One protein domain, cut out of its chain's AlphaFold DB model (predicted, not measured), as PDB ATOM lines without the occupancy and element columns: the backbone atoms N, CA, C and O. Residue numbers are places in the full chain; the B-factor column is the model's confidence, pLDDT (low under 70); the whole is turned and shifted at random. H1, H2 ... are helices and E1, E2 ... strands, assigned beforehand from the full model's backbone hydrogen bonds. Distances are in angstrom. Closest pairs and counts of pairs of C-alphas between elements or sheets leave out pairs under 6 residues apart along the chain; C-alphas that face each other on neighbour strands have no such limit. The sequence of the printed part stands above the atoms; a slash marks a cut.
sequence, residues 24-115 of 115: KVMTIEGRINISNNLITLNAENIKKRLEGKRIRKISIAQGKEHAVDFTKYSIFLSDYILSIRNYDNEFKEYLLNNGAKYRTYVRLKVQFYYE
ATOM      1  N   LYS A  24      21.688  22.640  27.730       93.00
ATOM      2  CA  LYS A  24      20.357  22.230  27.288       93.00
ATOM      3  C   LYS A  24      19.362  22.514  28.402       93.00
ATOM      4  O   LYS A  24      19.686  22.422  29.583       93.00
ATOM      5  N   VAL A  25      18.128  22.822  28.019       94.00
ATOM      6  CA  VAL A  25      17.042  23.096  28.962       94.00
ATOM      7  C   VAL A  25      15.943  22.073  28.767       94.00
ATOM      8  O   VAL A  25      15.572  21.742  27.642       94.00
ATOM      9  N   MET A  26      15.397  21.575  29.868       94.88
ATOM     10  CA  MET A  26      14.135  20.847  29.857       94.88
ATOM     11  C   MET A  26      13.194  21.416  30.902       94.88
ATOM     12  O   MET A  26      13.635  21.820  31.968       94.88
ATOM     13  N   THR A  27      11.895  21.390  30.616       95.44
ATOM     14  CA  THR A  27      10.866  21.792  31.580       95.44
ATOM     15  C   THR A  27      10.100  20.565  32.049       95.44
ATOM     16  O   THR A  27       9.511  19.854  31.232       95.44
ATOM     17  N   ILE A  28      10.109  20.305  33.350       95.50
ATOM     18  CA  ILE A  28       9.316  19.271  34.009       95.50
ATOM     19  C   ILE A  28       8.230  19.976  34.809       95.50
ATOM     20  O   ILE A  28       8.518  20.801  35.670       95.50
ATOM     21  N   GLU A  29       6.977  19.660  34.519       95.56
ATOM     22  CA  GLU A  29       5.865  20.087  35.352       95.56
ATOM     23  C   GLU A  29       5.566  18.991  36.368       95.56
ATOM     24  O   GLU A  29       5.445  17.820  36.009       95.56
ATOM     25  N   GLY A  30       5.480  19.365  37.638       94.62
ATOM     26  CA  GLY A  30       5.273  18.406  38.709       94.62
ATOM     27  C   GLY A  30       4.782  19.058  39.985       94.62
ATOM     28  O   GLY A  30       4.568  20.268  40.054       94.62
ATOM     29  N   ARG A  31       4.573  18.238  41.010       96.75
ATOM     30  CA  ARG A  31       4.176  18.695  42.342       96.75
ATOM     31  C   ARG A  31       5.399  18.763  43.244       96.75
ATOM     32  O   ARG A  31       6.009  17.730  43.505       96.75
ATOM     33  N   ILE A  32       5.727  19.956  43.732       95.94
ATOM     34  CA  ILE A  32       6.854  20.201  44.636       95.94
ATOM     35  C   ILE A  32       6.348  20.349  46.065       95.94
ATOM     36  O   ILE A  32       5.362  21.045  46.301       95.94
ATOM     37  N   ASN A  33       7.041  19.727  47.011       95.19
ATOM     38  CA  ASN A  33       6.846  19.905  48.445       95.19
ATOM     39  C   ASN A  33       8.205  20.077  49.134       95.19
ATOM     40  O   ASN A  33       9.170  19.398  48.781       95.19
ATOM     41  N   ILE A  34       8.256  20.945  50.143       94.75
ATOM     42  CA  ILE A  34       9.409  21.115  51.031       94.75
ATOM     43  C   ILE A  34       9.022  20.632  52.428       94.75
ATOM     44  O   ILE A  34       8.080  21.126  53.044       94.75
ATOM     45  N   SER A  35       9.761  19.670  52.965       89.81
ATOM     46  CA  SER A  35       9.556  19.118  54.306       89.81
ATOM     47  C   SER A  35      10.881  19.099  55.048       89.81
ATOM     48  O   SER A  35      11.741  18.322  54.677       89.81
ATOM     49  N   ASN A  36      11.050  19.906  56.100       82.75
ATOM     50  CA  ASN A  36      12.275  20.019  56.912       82.75
ATOM     51  C   ASN A  36      13.588  19.957  56.095       82.75
ATOM     52  O   ASN A  36      14.037  21.005  55.632       82.75
ATOM     53  N   ASN A  37      14.147  18.752  55.895       87.62
ATOM     54  CA  ASN A  37      15.401  18.465  55.180       87.62
ATOM     55  C   ASN A  37      15.200  17.625  53.898       87.62
ATOM     56  O   ASN A  37      16.098  16.897  53.475       87.62
ATOM     57  N   LEU A  38      14.006  17.659  53.312       94.56
ATOM     58  CA  LEU A  38      13.616  16.923  52.117       94.56
ATOM     59  C   LEU A  38      12.810  17.829  51.181       94.56
ATOM     60  O   LEU A  38      11.747  18.327  51.544       94.56
ATOM     61  N   ILE A  39      13.285  17.975  49.951       95.62
ATOM     62  CA  ILE A  39      12.501  18.491  48.830       95.62
ATOM     63  C   ILE A  39      12.047  17.296  48.008       95.62
ATOM     64  O   ILE A  39      12.842  16.402  47.716       95.62
ATOM     65  N   THR A  40      10.783  17.291  47.612       96.50
ATOM     66  CA  THR A  40      10.203  16.245  46.772       96.50
ATOM     67  C   THR A  40       9.561  16.886  45.554       96.50
ATOM     68  O   THR A  40       8.714  17.762  45.707       96.50
ATOM     69  N   LEU A  41       9.944  16.439  44.360       96.88
ATOM     70  CA  LEU A  41       9.305  16.763  43.089       96.88
ATOM     71  C   LEU A  41       8.692  15.483  42.516       96.88
ATOM     72  O   LEU A  41       9.412  14.572  42.115       96.88
ATOM     73  N   ASN A  42       7.363  15.448  42.454       97.00
ATOM     74  CA  ASN A  42       6.611  14.363  41.836       97.00
ATOM     75  C   ASN A  42       6.268  14.732  40.392       97.00
ATOM     76  O   ASN A  42       5.534  15.699  40.167       97.00
ATOM     77  N   ALA A  43       6.774  13.970  39.427       96.94
ATOM     78  CA  ALA A  43       6.491  14.148  38.008       96.94
ATOM     79  C   ALA A  43       6.641  12.823  37.255       96.94
ATOM     80  O   ALA A  43       7.528  12.028  37.554       96.94
ATOM     81  N   GLU A  44       5.799  12.603  36.249       94.88
ATOM     82  CA  GLU A  44       5.854  11.391  35.431       94.88
ATOM     83  C   GLU A  44       7.157  11.291  34.631       94.88
ATOM     84  O   GLU A  44       7.637  12.273  34.052       94.88
ATOM     85  N   ASN A  45       7.698  10.073  34.558       93.69
ATOM     86  CA  ASN A  45       8.912   9.737  33.816       93.69
ATOM     87  C   ASN A  45      10.139  10.574  34.226       93.69
ATOM     88  O   ASN A  45      11.054  10.767  33.419       93.69
ATOM     89  N   ILE A  46      10.184  11.095  35.458       95.19
ATOM     90  CA  ILE A  46      11.253  12.000  35.895       95.19
ATOM     91  C   ILE A  46      12.623  11.320  35.868       95.19
ATOM     92  O   ILE A  46      13.591  11.951  35.445       95.19
ATOM     93  N   LYS A  47      12.701  10.021  36.196       96.19
ATOM     94  CA  LYS A  47      13.938   9.238  36.065       96.19
ATOM     95  C   LYS A  47      14.459   9.237  34.639       96.19
ATOM     96  O   LYS A  47      15.537   9.760  34.398       96.19
ATOM     97  N   LYS A  48      13.660   8.766  33.678       95.25
ATOM     98  CA  LYS A  48      14.031   8.744  32.251       95.25
ATOM     99  C   LYS A  48      14.473  10.119  31.740       95.25
ATOM    100  O   LYS A  48      15.284  10.217  30.823       95.25
ATOM    101  N   ARG A  49      13.919  11.193  32.308       94.75
ATOM    102  CA  ARG A  49      14.234  12.567  31.918       94.75
ATOM    103  C   ARG A  49      15.493  13.121  32.573       94.75
ATOM    104  O   ARG A  49      16.125  13.942  31.926       94.75
ATOM    105  N   LEU A  50      15.854  12.728  33.795       94.44
ATOM    106  CA  LEU A  50      16.977  13.314  34.548       94.44
ATOM    107  C   LEU A  50      18.179  12.377  34.730       94.44
ATOM    108  O   LEU A  50      19.275  12.856  35.006       94.44
ATOM    109  N   GLU A  51      18.002  11.068  34.576       94.00
ATOM    110  CA  GLU A  51      19.054  10.076  34.797       94.00
ATOM    111  C   GLU A  51      20.260  10.320  33.878       94.00
ATOM    112  O   GLU A  51      20.122  10.608  32.687       94.00
ATOM    113  N   GLY A  52      21.457  10.273  34.467       91.12
ATOM    114  CA  GLY A  52      22.722  10.540  33.779       91.12
ATOM    115  C   GLY A  52      22.980  12.009  33.416       91.12
ATOM    116  O   GLY A  52      24.046  12.314  32.890       91.12
ATOM    117  N   LYS A  53      22.053  12.937  33.691       92.62
ATOM    118  CA  LYS A  53      22.227  14.355  33.344       92.62
ATOM    119  C   LYS A  53      22.913  15.126  34.456       92.62
ATOM    120  O   LYS A  53      22.503  15.088  35.616       92.62
ATOM    121  N   ARG A  54      23.914  15.917  34.075       91.69
ATOM    122  CA  ARG A  54      24.590  16.836  34.985       91.69
ATOM    123  C   ARG A  54      23.840  18.161  35.042       91.69
ATOM    124  O   ARG A  54      24.023  19.021  34.185       91.69
ATOM    125  N   ILE A  55      22.983  18.314  36.047       92.94
ATOM    126  CA  ILE A  55      22.241  19.558  36.274       92.94
ATOM    127  C   ILE A  55      23.186  20.621  36.842       92.94
ATOM    128  O   ILE A  55      23.915  20.357  37.795       92.94
ATOM    129  N   ARG A  56      23.160  21.819  36.253       91.62
ATOM    130  CA  ARG A  56      23.959  22.986  36.669       91.62
ATOM    131  C   ARG A  56      23.115  24.100  37.258       91.62
ATOM    132  O   ARG A  56      23.560  24.816  38.149       91.62
ATOM    133  N   LYS A  57      21.895  24.260  36.749       93.50
ATOM    134  CA  LYS A  57      20.957  25.274  37.220       93.50
ATOM    135  C   LYS A  57      19.545  24.741  37.210       93.50
ATOM    136  O   LYS A  57      19.209  23.849  36.424       93.50
ATOM    137  N   ILE A  58      18.710  25.369  38.021       94.50
ATOM    138  CA  ILE A  58      17.268  25.232  37.916       94.50
ATOM    139  C   ILE A  58      16.585  26.595  37.827       94.50
ATOM    140  O   ILE A  58      17.101  27.592  38.326       94.50
ATOM    141  N   SER A  59      15.411  26.628  37.206       94.69
ATOM    142  CA  SER A  59      14.442  27.716  37.357       94.69
ATOM    143  C   SER A  59      13.096  27.127  37.776       94.69
ATOM    144  O   SER A  59      12.705  26.077  37.270       94.69
ATOM    145  N   ILE A  60      12.377  27.763  38.702       93.38
ATOM    146  CA  ILE A  60      11.029  27.342  39.110       93.38
ATOM    147  C   ILE A  60      10.041  28.459  38.846       93.38
ATOM    148  O   ILE A  60      10.338  29.617  39.111       93.38
ATOM    149  N   ALA A  61       8.863  28.104  38.325       86.44
ATOM    150  CA  ALA A  61       7.769  29.038  38.060       86.44
ATOM    151  C   ALA A  61       8.176  30.236  37.179       86.44
ATOM    152  O   ALA A  61       7.627  31.319  37.328       86.44
ATOM    153  N   GLN A  62       9.126  30.030  36.254       78.38
ATOM    154  CA  GLN A  62       9.731  31.088  35.421       78.38
ATOM    155  C   GLN A  62      10.511  32.148  36.219       78.38
ATOM    156  O   GLN A  62      10.800  33.231  35.714       78.38
ATOM    157  N   GLY A  63      10.875  31.829  37.458       81.88
ATOM    158  CA  GLY A  63      11.762  32.629  38.280       81.88
ATOM    159  C   GLY A  63      13.192  32.667  37.749       81.88
ATOM    160  O   GLY A  63      13.557  32.017  36.764       81.88
ATOM    161  N   LYS A  64      14.040  33.425  38.444       88.44
ATOM    162  CA  LYS A  64      15.460  33.536  38.098       88.44
ATOM    163  C   LYS A  64      16.144  32.165  38.167       88.44
ATOM    164  O   LYS A  64      15.834  31.347  39.033       88.44
ATOM    165  N   GLU A  65      17.089  31.938  37.260       91.50
ATOM    166  CA  GLU A  65      17.980  30.779  37.316       91.50
ATOM    167  C   GLU A  65      18.767  30.776  38.629       91.50
ATOM    168  O   GLU A  65      19.353  31.789  39.021       91.50
ATOM    169  N   HIS A  66      18.811  29.619  39.275       92.31
ATOM    170  CA  HIS A  66      19.605  29.374  40.463       92.31
ATOM    171  C   HIS A  66      20.603  28.260  40.169       92.31
ATOM    172  O   HIS A  66      20.224  27.179  39.709       92.31
ATOM    173  N   ALA A  67      21.886  28.553  40.379       91.06
ATOM    174  CA  ALA A  67      22.946  27.573  40.220       91.06
ATOM    175  C   ALA A  67      22.802  26.502  41.301       91.06
ATOM    176  O   ALA A  67      22.566  26.819  42.460       91.06
ATOM    177  N   VAL A  68      22.939  25.237  40.919       87.88
ATOM    178  CA  VAL A  68      22.839  24.112  41.843       87.88
ATOM    179  C   VAL A  68      24.008  23.174  41.638       87.88
ATOM    180  O   VAL A  68      24.386  22.856  40.510       87.88
ATOM    181  N   ASP A  69      24.552  22.691  42.747       87.00
ATOM    182  CA  ASP A  69      25.525  21.612  42.733       87.00
ATOM    183  C   ASP A  69      24.911  20.378  43.382       87.00
ATOM    184  O   ASP A  69      24.998  20.150  44.587       87.00
ATOM    185  N   PHE A  70      24.275  19.567  42.542       85.81
ATOM    186  CA  PHE A  70      23.613  18.335  42.951       85.81
ATOM    187  C   PHE A  70      24.573  17.304  43.566       85.81
ATOM    188  O   PHE A  70      24.103  16.398  44.247       85.81
ATOM    189  N   THR A  71      25.896  17.455  43.405       86.00
ATOM    190  CA  THR A  71      26.885  16.586  44.067       86.00
ATOM    191  C   THR A  71      26.993  16.840  45.571       86.00
ATOM    192  O   THR A  71      27.418  15.956  46.312       86.00
ATOM    193  N   LYS A  72      26.565  18.020  46.037       88.19
ATOM    194  CA  LYS A  72      26.525  18.376  47.462       88.19
ATOM    195  C   LYS A  72      25.288  17.835  48.173       88.19
ATOM    196  O   LYS A  72      25.226  17.868  49.399       88.19
ATOM    197  N   TYR A  73      24.298  17.361  47.420       91.88
ATOM    198  CA  TYR A  73      23.008  16.942  47.950       91.88
ATOM    199  C   TYR A  73      22.856  15.428  47.863       91.88
ATOM    200  O   TYR A  73      23.364  14.769  46.958       91.88
ATOM    201  N   SER A  74      22.099  14.854  48.793       94.06
ATOM    202  CA  SER A  74      21.720  13.447  48.697       94.06
ATOM    203  C   SER A  74      20.475  13.339  47.827       94.06
ATOM    204  O   SER A  74      19.385  13.750  48.234       94.06
ATOM    205  N   ILE A  75      20.651  12.811  46.617       94.62
ATOM    206  CA  ILE A  75      19.601  12.731  45.605       94.62
ATOM    207  C   ILE A  75      19.098  11.299  45.479       94.62
ATOM    208  O   ILE A  75      19.870  10.364  45.296       94.62
ATOM    209  N   PHE A  76      17.780  11.150  45.531       95.50
ATOM    210  CA  PHE A  76      17.086   9.927  45.161       95.50
ATOM    211  C   PHE A  76      16.191  10.209  43.956       95.50
ATOM    212  O   PHE A  76      15.415  11.165  43.965       95.50
ATOM    213  N   LEU A  77      16.299   9.374  42.926       96.31
ATOM    214  CA  LEU A  77      15.552   9.505  41.682       96.31
ATOM    215  C   LEU A  77      14.854   8.178  41.358       96.31
ATOM    216  O   LEU A  77      15.507   7.156  41.160       96.31
ATOM    217  N   SER A  78      13.526   8.212  41.291       96.19
ATOM    218  CA  SER A  78      12.670   7.121  40.820       96.19
ATOM    219  C   SER A  78      11.849   7.569  39.614       96.19
ATOM    220  O   SER A  78      11.891   8.739  39.228       96.19
ATOM    221  N   ASP A  79      11.081   6.660  39.014       95.75
ATOM    222  CA  ASP A  79      10.295   6.953  37.806       95.75
ATOM    223  C   ASP A  79       9.315   8.120  37.969       95.75
ATOM    224  O   ASP A  79       9.006   8.799  36.990       95.75
ATOM    225  N   TYR A  80       8.886   8.393  39.205       96.44
ATOM    226  CA  TYR A  80       7.888   9.416  39.515       96.44
ATOM    227  C   TYR A  80       8.370  10.491  40.486       96.44
ATOM    228  O   TYR A  80       7.687  11.501  40.648       96.44
ATOM    229  N   ILE A  81       9.504  10.285  41.165       96.69
ATOM    230  CA  ILE A  81       9.928  11.138  42.276       96.69
ATOM    231  C   ILE A  81      11.403  11.508  42.147       96.69
ATOM    232  O   ILE A  81      12.271  10.642  42.069       96.69
ATOM    233  N   LEU A  82      11.687  12.804  42.234       96.62
ATOM    234  CA  LEU A  82      12.995  13.336  42.604       96.62
ATOM    235  C   LEU A  82      12.933  13.795  44.063       96.62
ATOM    236  O   LEU A  82      12.118  14.642  44.424       96.62
ATOM    237  N   SER A  83      13.798  13.242  44.901       96.44
ATOM    238  CA  SER A  83      13.971  13.633  46.297       96.44
ATOM    239  C   SER A  83      15.369  14.195  46.509       96.44
ATOM    240  O   SER A  83      16.351  13.559  46.138       96.44
ATOM    241  N   ILE A  84      15.455  15.371  47.123       95.88
ATOM    242  CA  ILE A  84      16.714  16.052  47.434       95.88
ATOM    243  C   ILE A  84      16.775  16.255  48.944       95.88
ATOM    244  O   ILE A  84      15.878  16.860  49.532       95.88
ATOM    245  N   ARG A  85      17.828  15.743  49.574       95.38
ATOM    246  CA  ARG A  85      18.124  15.933  50.998       95.38
ATOM    247  C   ARG A  85      19.457  16.651  51.170       95.38
ATOM    248  O   ARG A  85      20.267  16.679  50.248       95.38
ATOM    249  N   ASN A  86      19.682  17.175  52.375       90.75
ATOM    250  CA  ASN A  86      20.908  17.894  52.749       90.75
ATOM    251  C   ASN A  86      21.187  19.114  51.857       90.75
ATOM    252  O   ASN A  86      22.335  19.430  51.566       90.75
ATOM    253  N   TYR A  87      20.126  19.781  51.404       91.62
ATOM    254  CA  TYR A  87      20.247  21.059  50.715       91.62
ATOM    255  C   TYR A  87      20.536  22.192  51.699       91.62
ATOM    256  O   TYR A  87      20.144  22.136  52.867       91.62
ATOM    257  N   ASP A  88      21.202  23.228  51.209       91.31
ATOM    258  CA  ASP A  88      21.484  24.443  51.967       91.31
ATOM    259  C   ASP A  88      20.252  25.367  52.083       91.31
ATOM    260  O   ASP A  88      19.229  25.207  51.407       91.31
ATOM    261  N   ASN A  89      20.336  26.345  52.990       91.50
ATOM    262  CA  ASN A  89      19.253  27.305  53.208       91.50
ATOM    263  C   ASN A  89      19.024  28.219  51.998       91.50
ATOM    264  O   ASN A  89      17.887  28.621  51.774       91.50
ATOM    265  N   GLU A  90      20.057  28.506  51.206       91.94
ATOM    266  CA  GLU A  90      19.934  29.353  50.019       91.94
ATOM    267  C   GLU A  90      19.018  28.692  48.981       91.94
ATOM    268  O   GLU A  90      18.049  29.296  48.516       91.94
ATOM    269  N   PHE A  91      19.248  27.409  48.695       92.19
ATOM    270  CA  PHE A  91      18.412  26.622  47.804       92.19
ATOM    271  C   PHE A  91      16.979  26.534  48.327       92.19
ATOM    272  O   PHE A  91      16.016  26.706  47.583       92.19
ATOM    273  N   LYS A  92      16.817  26.318  49.632       92.50
ATOM    274  CA  LYS A  92      15.505  26.275  50.282       92.50
ATOM    275  C   LYS A  92      14.727  27.582  50.121       92.50
ATOM    276  O   LYS A  92      13.558  27.553  49.735       92.50
ATOM    277  N   GLU A  93      15.357  28.713  50.425       92.81
ATOM    278  CA  GLU A  93      14.763  30.045  50.297       92.81
ATOM    279  C   GLU A  93      14.430  30.362  48.845       92.81
ATOM    280  O   GLU A  93      13.338  30.853  48.557       92.81
ATOM    281  N   TYR A  94      15.313  29.992  47.917       93.81
ATOM    282  CA  TYR A  94      15.053  30.096  46.490       93.81
ATOM    283  C   TYR A  94      13.751  29.384  46.093       93.81
ATOM    284  O   TYR A  94      12.895  29.988  45.446       93.81
ATOM    285  N   LEU A  95      13.554  28.130  46.507       93.62
ATOM    286  CA  LEU A  95      12.339  27.383  46.171       93.62
ATOM    287  C   LEU A  95      11.078  28.043  46.751       93.62
ATOM    288  O   LEU A  95      10.067  28.155  46.053       93.62
ATOM    289  N   LEU A  96      11.136  28.487  48.010       93.31
ATOM    290  CA  LEU A  96      10.015  29.142  48.696       93.31
ATOM    291  C   LEU A  96       9.633  30.465  48.022       93.31
ATOM    292  O   LEU A  96       8.456  30.703  47.754       93.31
ATOM    293  N   ASN A  97      10.627  31.281  47.670       93.88
ATOM    294  CA  ASN A  97      10.425  32.556  46.982       93.88
ATOM    295  C   ASN A  97       9.854  32.384  45.565       93.88
ATOM    296  O   ASN A  97       9.275  33.320  45.021       93.88
ATOM    297  N   ASN A  98       9.976  31.188  44.977       93.69
ATOM    298  CA  ASN A  98       9.465  30.855  43.644       93.69
ATOM    299  C   ASN A  98       8.254  29.902  43.688       93.69
ATOM    300  O   ASN A  98       7.978  29.168  42.736       93.69
ATOM    301  N   GLY A  99       7.498  29.926  44.791       92.25
ATOM    302  CA  GLY A  99       6.157  29.345  44.879       92.25
ATOM    303  C   GLY A  99       6.071  27.936  45.468       92.25
ATOM    304  O   GLY A  99       4.958  27.424  45.630       92.25
ATOM    305  N   ALA A 100       7.192  27.297  45.824       93.25
ATOM    306  CA  ALA A 100       7.143  26.065  46.606       93.25
ATOM    307  C   ALA A 100       6.632  26.357  48.027       93.25
ATOM    308  O   ALA A 100       6.795  27.458  48.550       93.25
ATOM    309  N   LYS A 101       6.004  25.369  48.671       93.75
ATOM    310  CA  LYS A 101       5.442  25.523  50.020       93.75
ATOM    311  C   LYS A 101       5.914  24.421  50.955       93.75
ATOM    312  O   LYS A 101       6.236  23.311  50.531       93.75
ATOM    313  N   TYR A 102       5.916  24.742  52.246       93.75
ATOM    314  CA  TYR A 102       6.165  23.755  53.285       93.75
ATOM    315  C   TYR A 102       4.981  22.809  53.452       93.75
ATOM    316  O   TYR A 102       3.832  23.248  53.527       93.75
ATOM    317  N   ARG A 103       5.287  21.514  53.584       89.06
ATOM    318  CA  ARG A 103       4.350  20.433  53.938       89.06
ATOM    319  C   ARG A 103       3.105  20.354  53.046       89.06
ATOM    320  O   ARG A 103       2.102  19.772  53.441       89.06
ATOM    321  N   THR A 104       3.162  20.938  51.854       93.12
ATOM    322  CA  THR A 104       2.059  20.995  50.897       93.12
ATOM    323  C   THR A 104       2.624  20.856  49.497       93.12
ATOM    324  O   THR A 104       3.587  21.528  49.136       93.12
ATOM    325  N   TYR A 105       1.997  20.001  48.695       93.56
ATOM    326  CA  TYR A 105       2.341  19.854  47.290       93.56
ATOM    327  C   TYR A 105       1.752  20.994  46.461       93.56
ATOM    328  O   TYR A 105       0.537  21.177  46.424       93.56
ATOM    329  N   VAL A 106       2.612  21.716  45.744       96.00
ATOM    330  CA  VAL A 106       2.219  22.768  44.800       96.00
ATOM    331  C   VAL A 106       2.643  22.366  43.398       96.00
ATOM    332  O   VAL A 106       3.767  21.912  43.185       96.00
ATOM    333  N   ARG A 107       1.736  22.507  42.431       96.00
ATOM    334  CA  ARG A 107       2.027  22.226  41.024       96.00
ATOM    335  C   ARG A 107       2.855  23.369  40.438       96.00
ATOM    336  O   ARG A 107       2.368  24.491  40.370       96.00
ATOM    337  N   LEU A 108       4.087  23.081  40.029       95.06
ATOM    338  CA  LEU A 108       5.044  24.057  39.509       95.06
ATOM    339  C   LEU A 108       5.770  23.497  38.281       95.06
ATOM    340  O   LEU A 108       5.975  22.290  38.144       95.06
ATOM    341  N   LYS A 109       6.186  24.402  37.391       95.12
ATOM    342  CA  LYS A 109       7.103  24.089  36.292       95.12
ATOM    343  C   LYS A 109       8.533  24.306  36.771       95.12
ATOM    344  O   LYS A 109       8.850  25.395  37.247       95.12
ATOM    345  N   VAL A 110       9.370  23.288  36.620       95.19
ATOM    346  CA  VAL A 110      10.800  23.316  36.928       95.19
ATOM    347  C   VAL A 110      11.580  23.171  35.636       95.19
ATOM    348  O   VAL A 110      11.436  22.184  34.916       95.19
ATOM    349  N   GLN A 111      12.410  24.153  35.337       95.94
ATOM    350  CA  GLN A 111      13.386  24.084  34.269       95.94
ATOM    351  C   GLN A 111      14.698  23.556  34.833       95.94
ATOM    352  O   GLN A 111      15.204  24.083  35.817       95.94
ATOM    353  N   PHE A 112      15.243  22.526  34.200       94.88
ATOM    354  CA  PHE A 112      16.554  21.972  34.505       94.88
ATOM    355  C   PHE A 112      17.505  22.309  33.366       94.88
ATOM    356  O   PHE A 112      17.211  22.006  32.205       94.88
ATOM    357  N   TYR A 113      18.636  22.913  33.714       94.44
ATOM    358  CA  TYR A 113      19.699  23.286  32.790       94.44
ATOM    359  C   TYR A 113      20.847  22.299  32.968       94.44
ATOM    360  O   TYR A 113      21.351  22.137  34.084       94.44
ATOM    361  N   TYR A 114      21.230  21.617  31.896       93.06
ATOM    362  CA  TYR A 114      22.143  20.479  31.951       93.06
ATOM    363  C   TYR A 114      23.056  20.403  30.727       93.06
ATOM    364  O   TYR A 114      22.747  20.976  29.683       93.06
ATOM    365  N   GLU A 115      24.167  19.684  30.871       88.56
ATOM    366  CA  GLU A 115      25.117  19.360  29.788       88.56
ATOM    367  C   GLU A 115      24.602  18.209  28.892       88.56
ATOM    368  O   GLU A 115      24.149  17.183  29.450       88.56
TER     369      GLU A 115
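AT A GLANCE: This is residues 24 to 115 of the 115 residues of an uncharacterized protein of Streptococcus pseudopneumoniae (UniProt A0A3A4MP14). A single six-stranded sheet, twisted, curls into an incomplete barrel, with the short helices H1 and H2 at opposite ends of it. The long link of residues 61 to 73 crosses between the edge strands E3 and E4, which stay apart. The printed part has 92 residues, in the order E1 E2 H1 E3 E4 E5 H2 E6; the sheet runs E3 E6 E1 E2 E5 E4, all antiparallel. The class is mixed, helices and strands; the whole is compact, with a radius of gyration of the C-alphas of 11.7 A and spans of 28 by 24 by 23 A.

HOW THE PARTS SIT: Inner strand E1, residues 24 to 35, bends by 76 degrees at residue 30. It is antiparallel to E6, residues 106 to 114, with N 28 and O 110 2.8 A apart, and forms a hairpin with E2, residues 38 to 42, where N 33 and O 40 are 2.9 A apart. E6 neighbours edge strand E3, residues 55 to 60, with N 111 and O 59 2.7 A apart. E2 neighbours E5, residues 81 to 85, with N 41 and O 82 2.8 A apart. E5 and edge strand E4, residues 74 to 77, form a hairpin, with N 83 and O 76 2.8 A apart. H1, residues 46 to 50, and H2, residues 89 to 97, are on opposite faces of the sheet, at heights over the sheet of 6.0 A and 8.0 A, each over none of the strands. The closest C-alphas of H1 and E5 are those of Ile 46 and Ile 81, 6.6 A apart; those of H2 and E3 are Leu 95 and Ile 60, 7.2 A apart. In H1 and H2 every O i to N i+4 pair is within hydrogen-bond range.

IN THESE COORDINATES: E1 begins at C-alpha 24, (20.357, 22.230, 27.288), and measures 29.3 A; E6 measures 23.8 A and ends at C-alpha 114, (22.143, 20.479, 31.951). E3 measures 13.9 A and H2 12.0 A.

THE WHOLE: The C-alphas farthest apart, those of Arg 103 and Glu 115, are 31.9 A apart. The printed part has no cut, and no printed residue is under 70 in pLDDT.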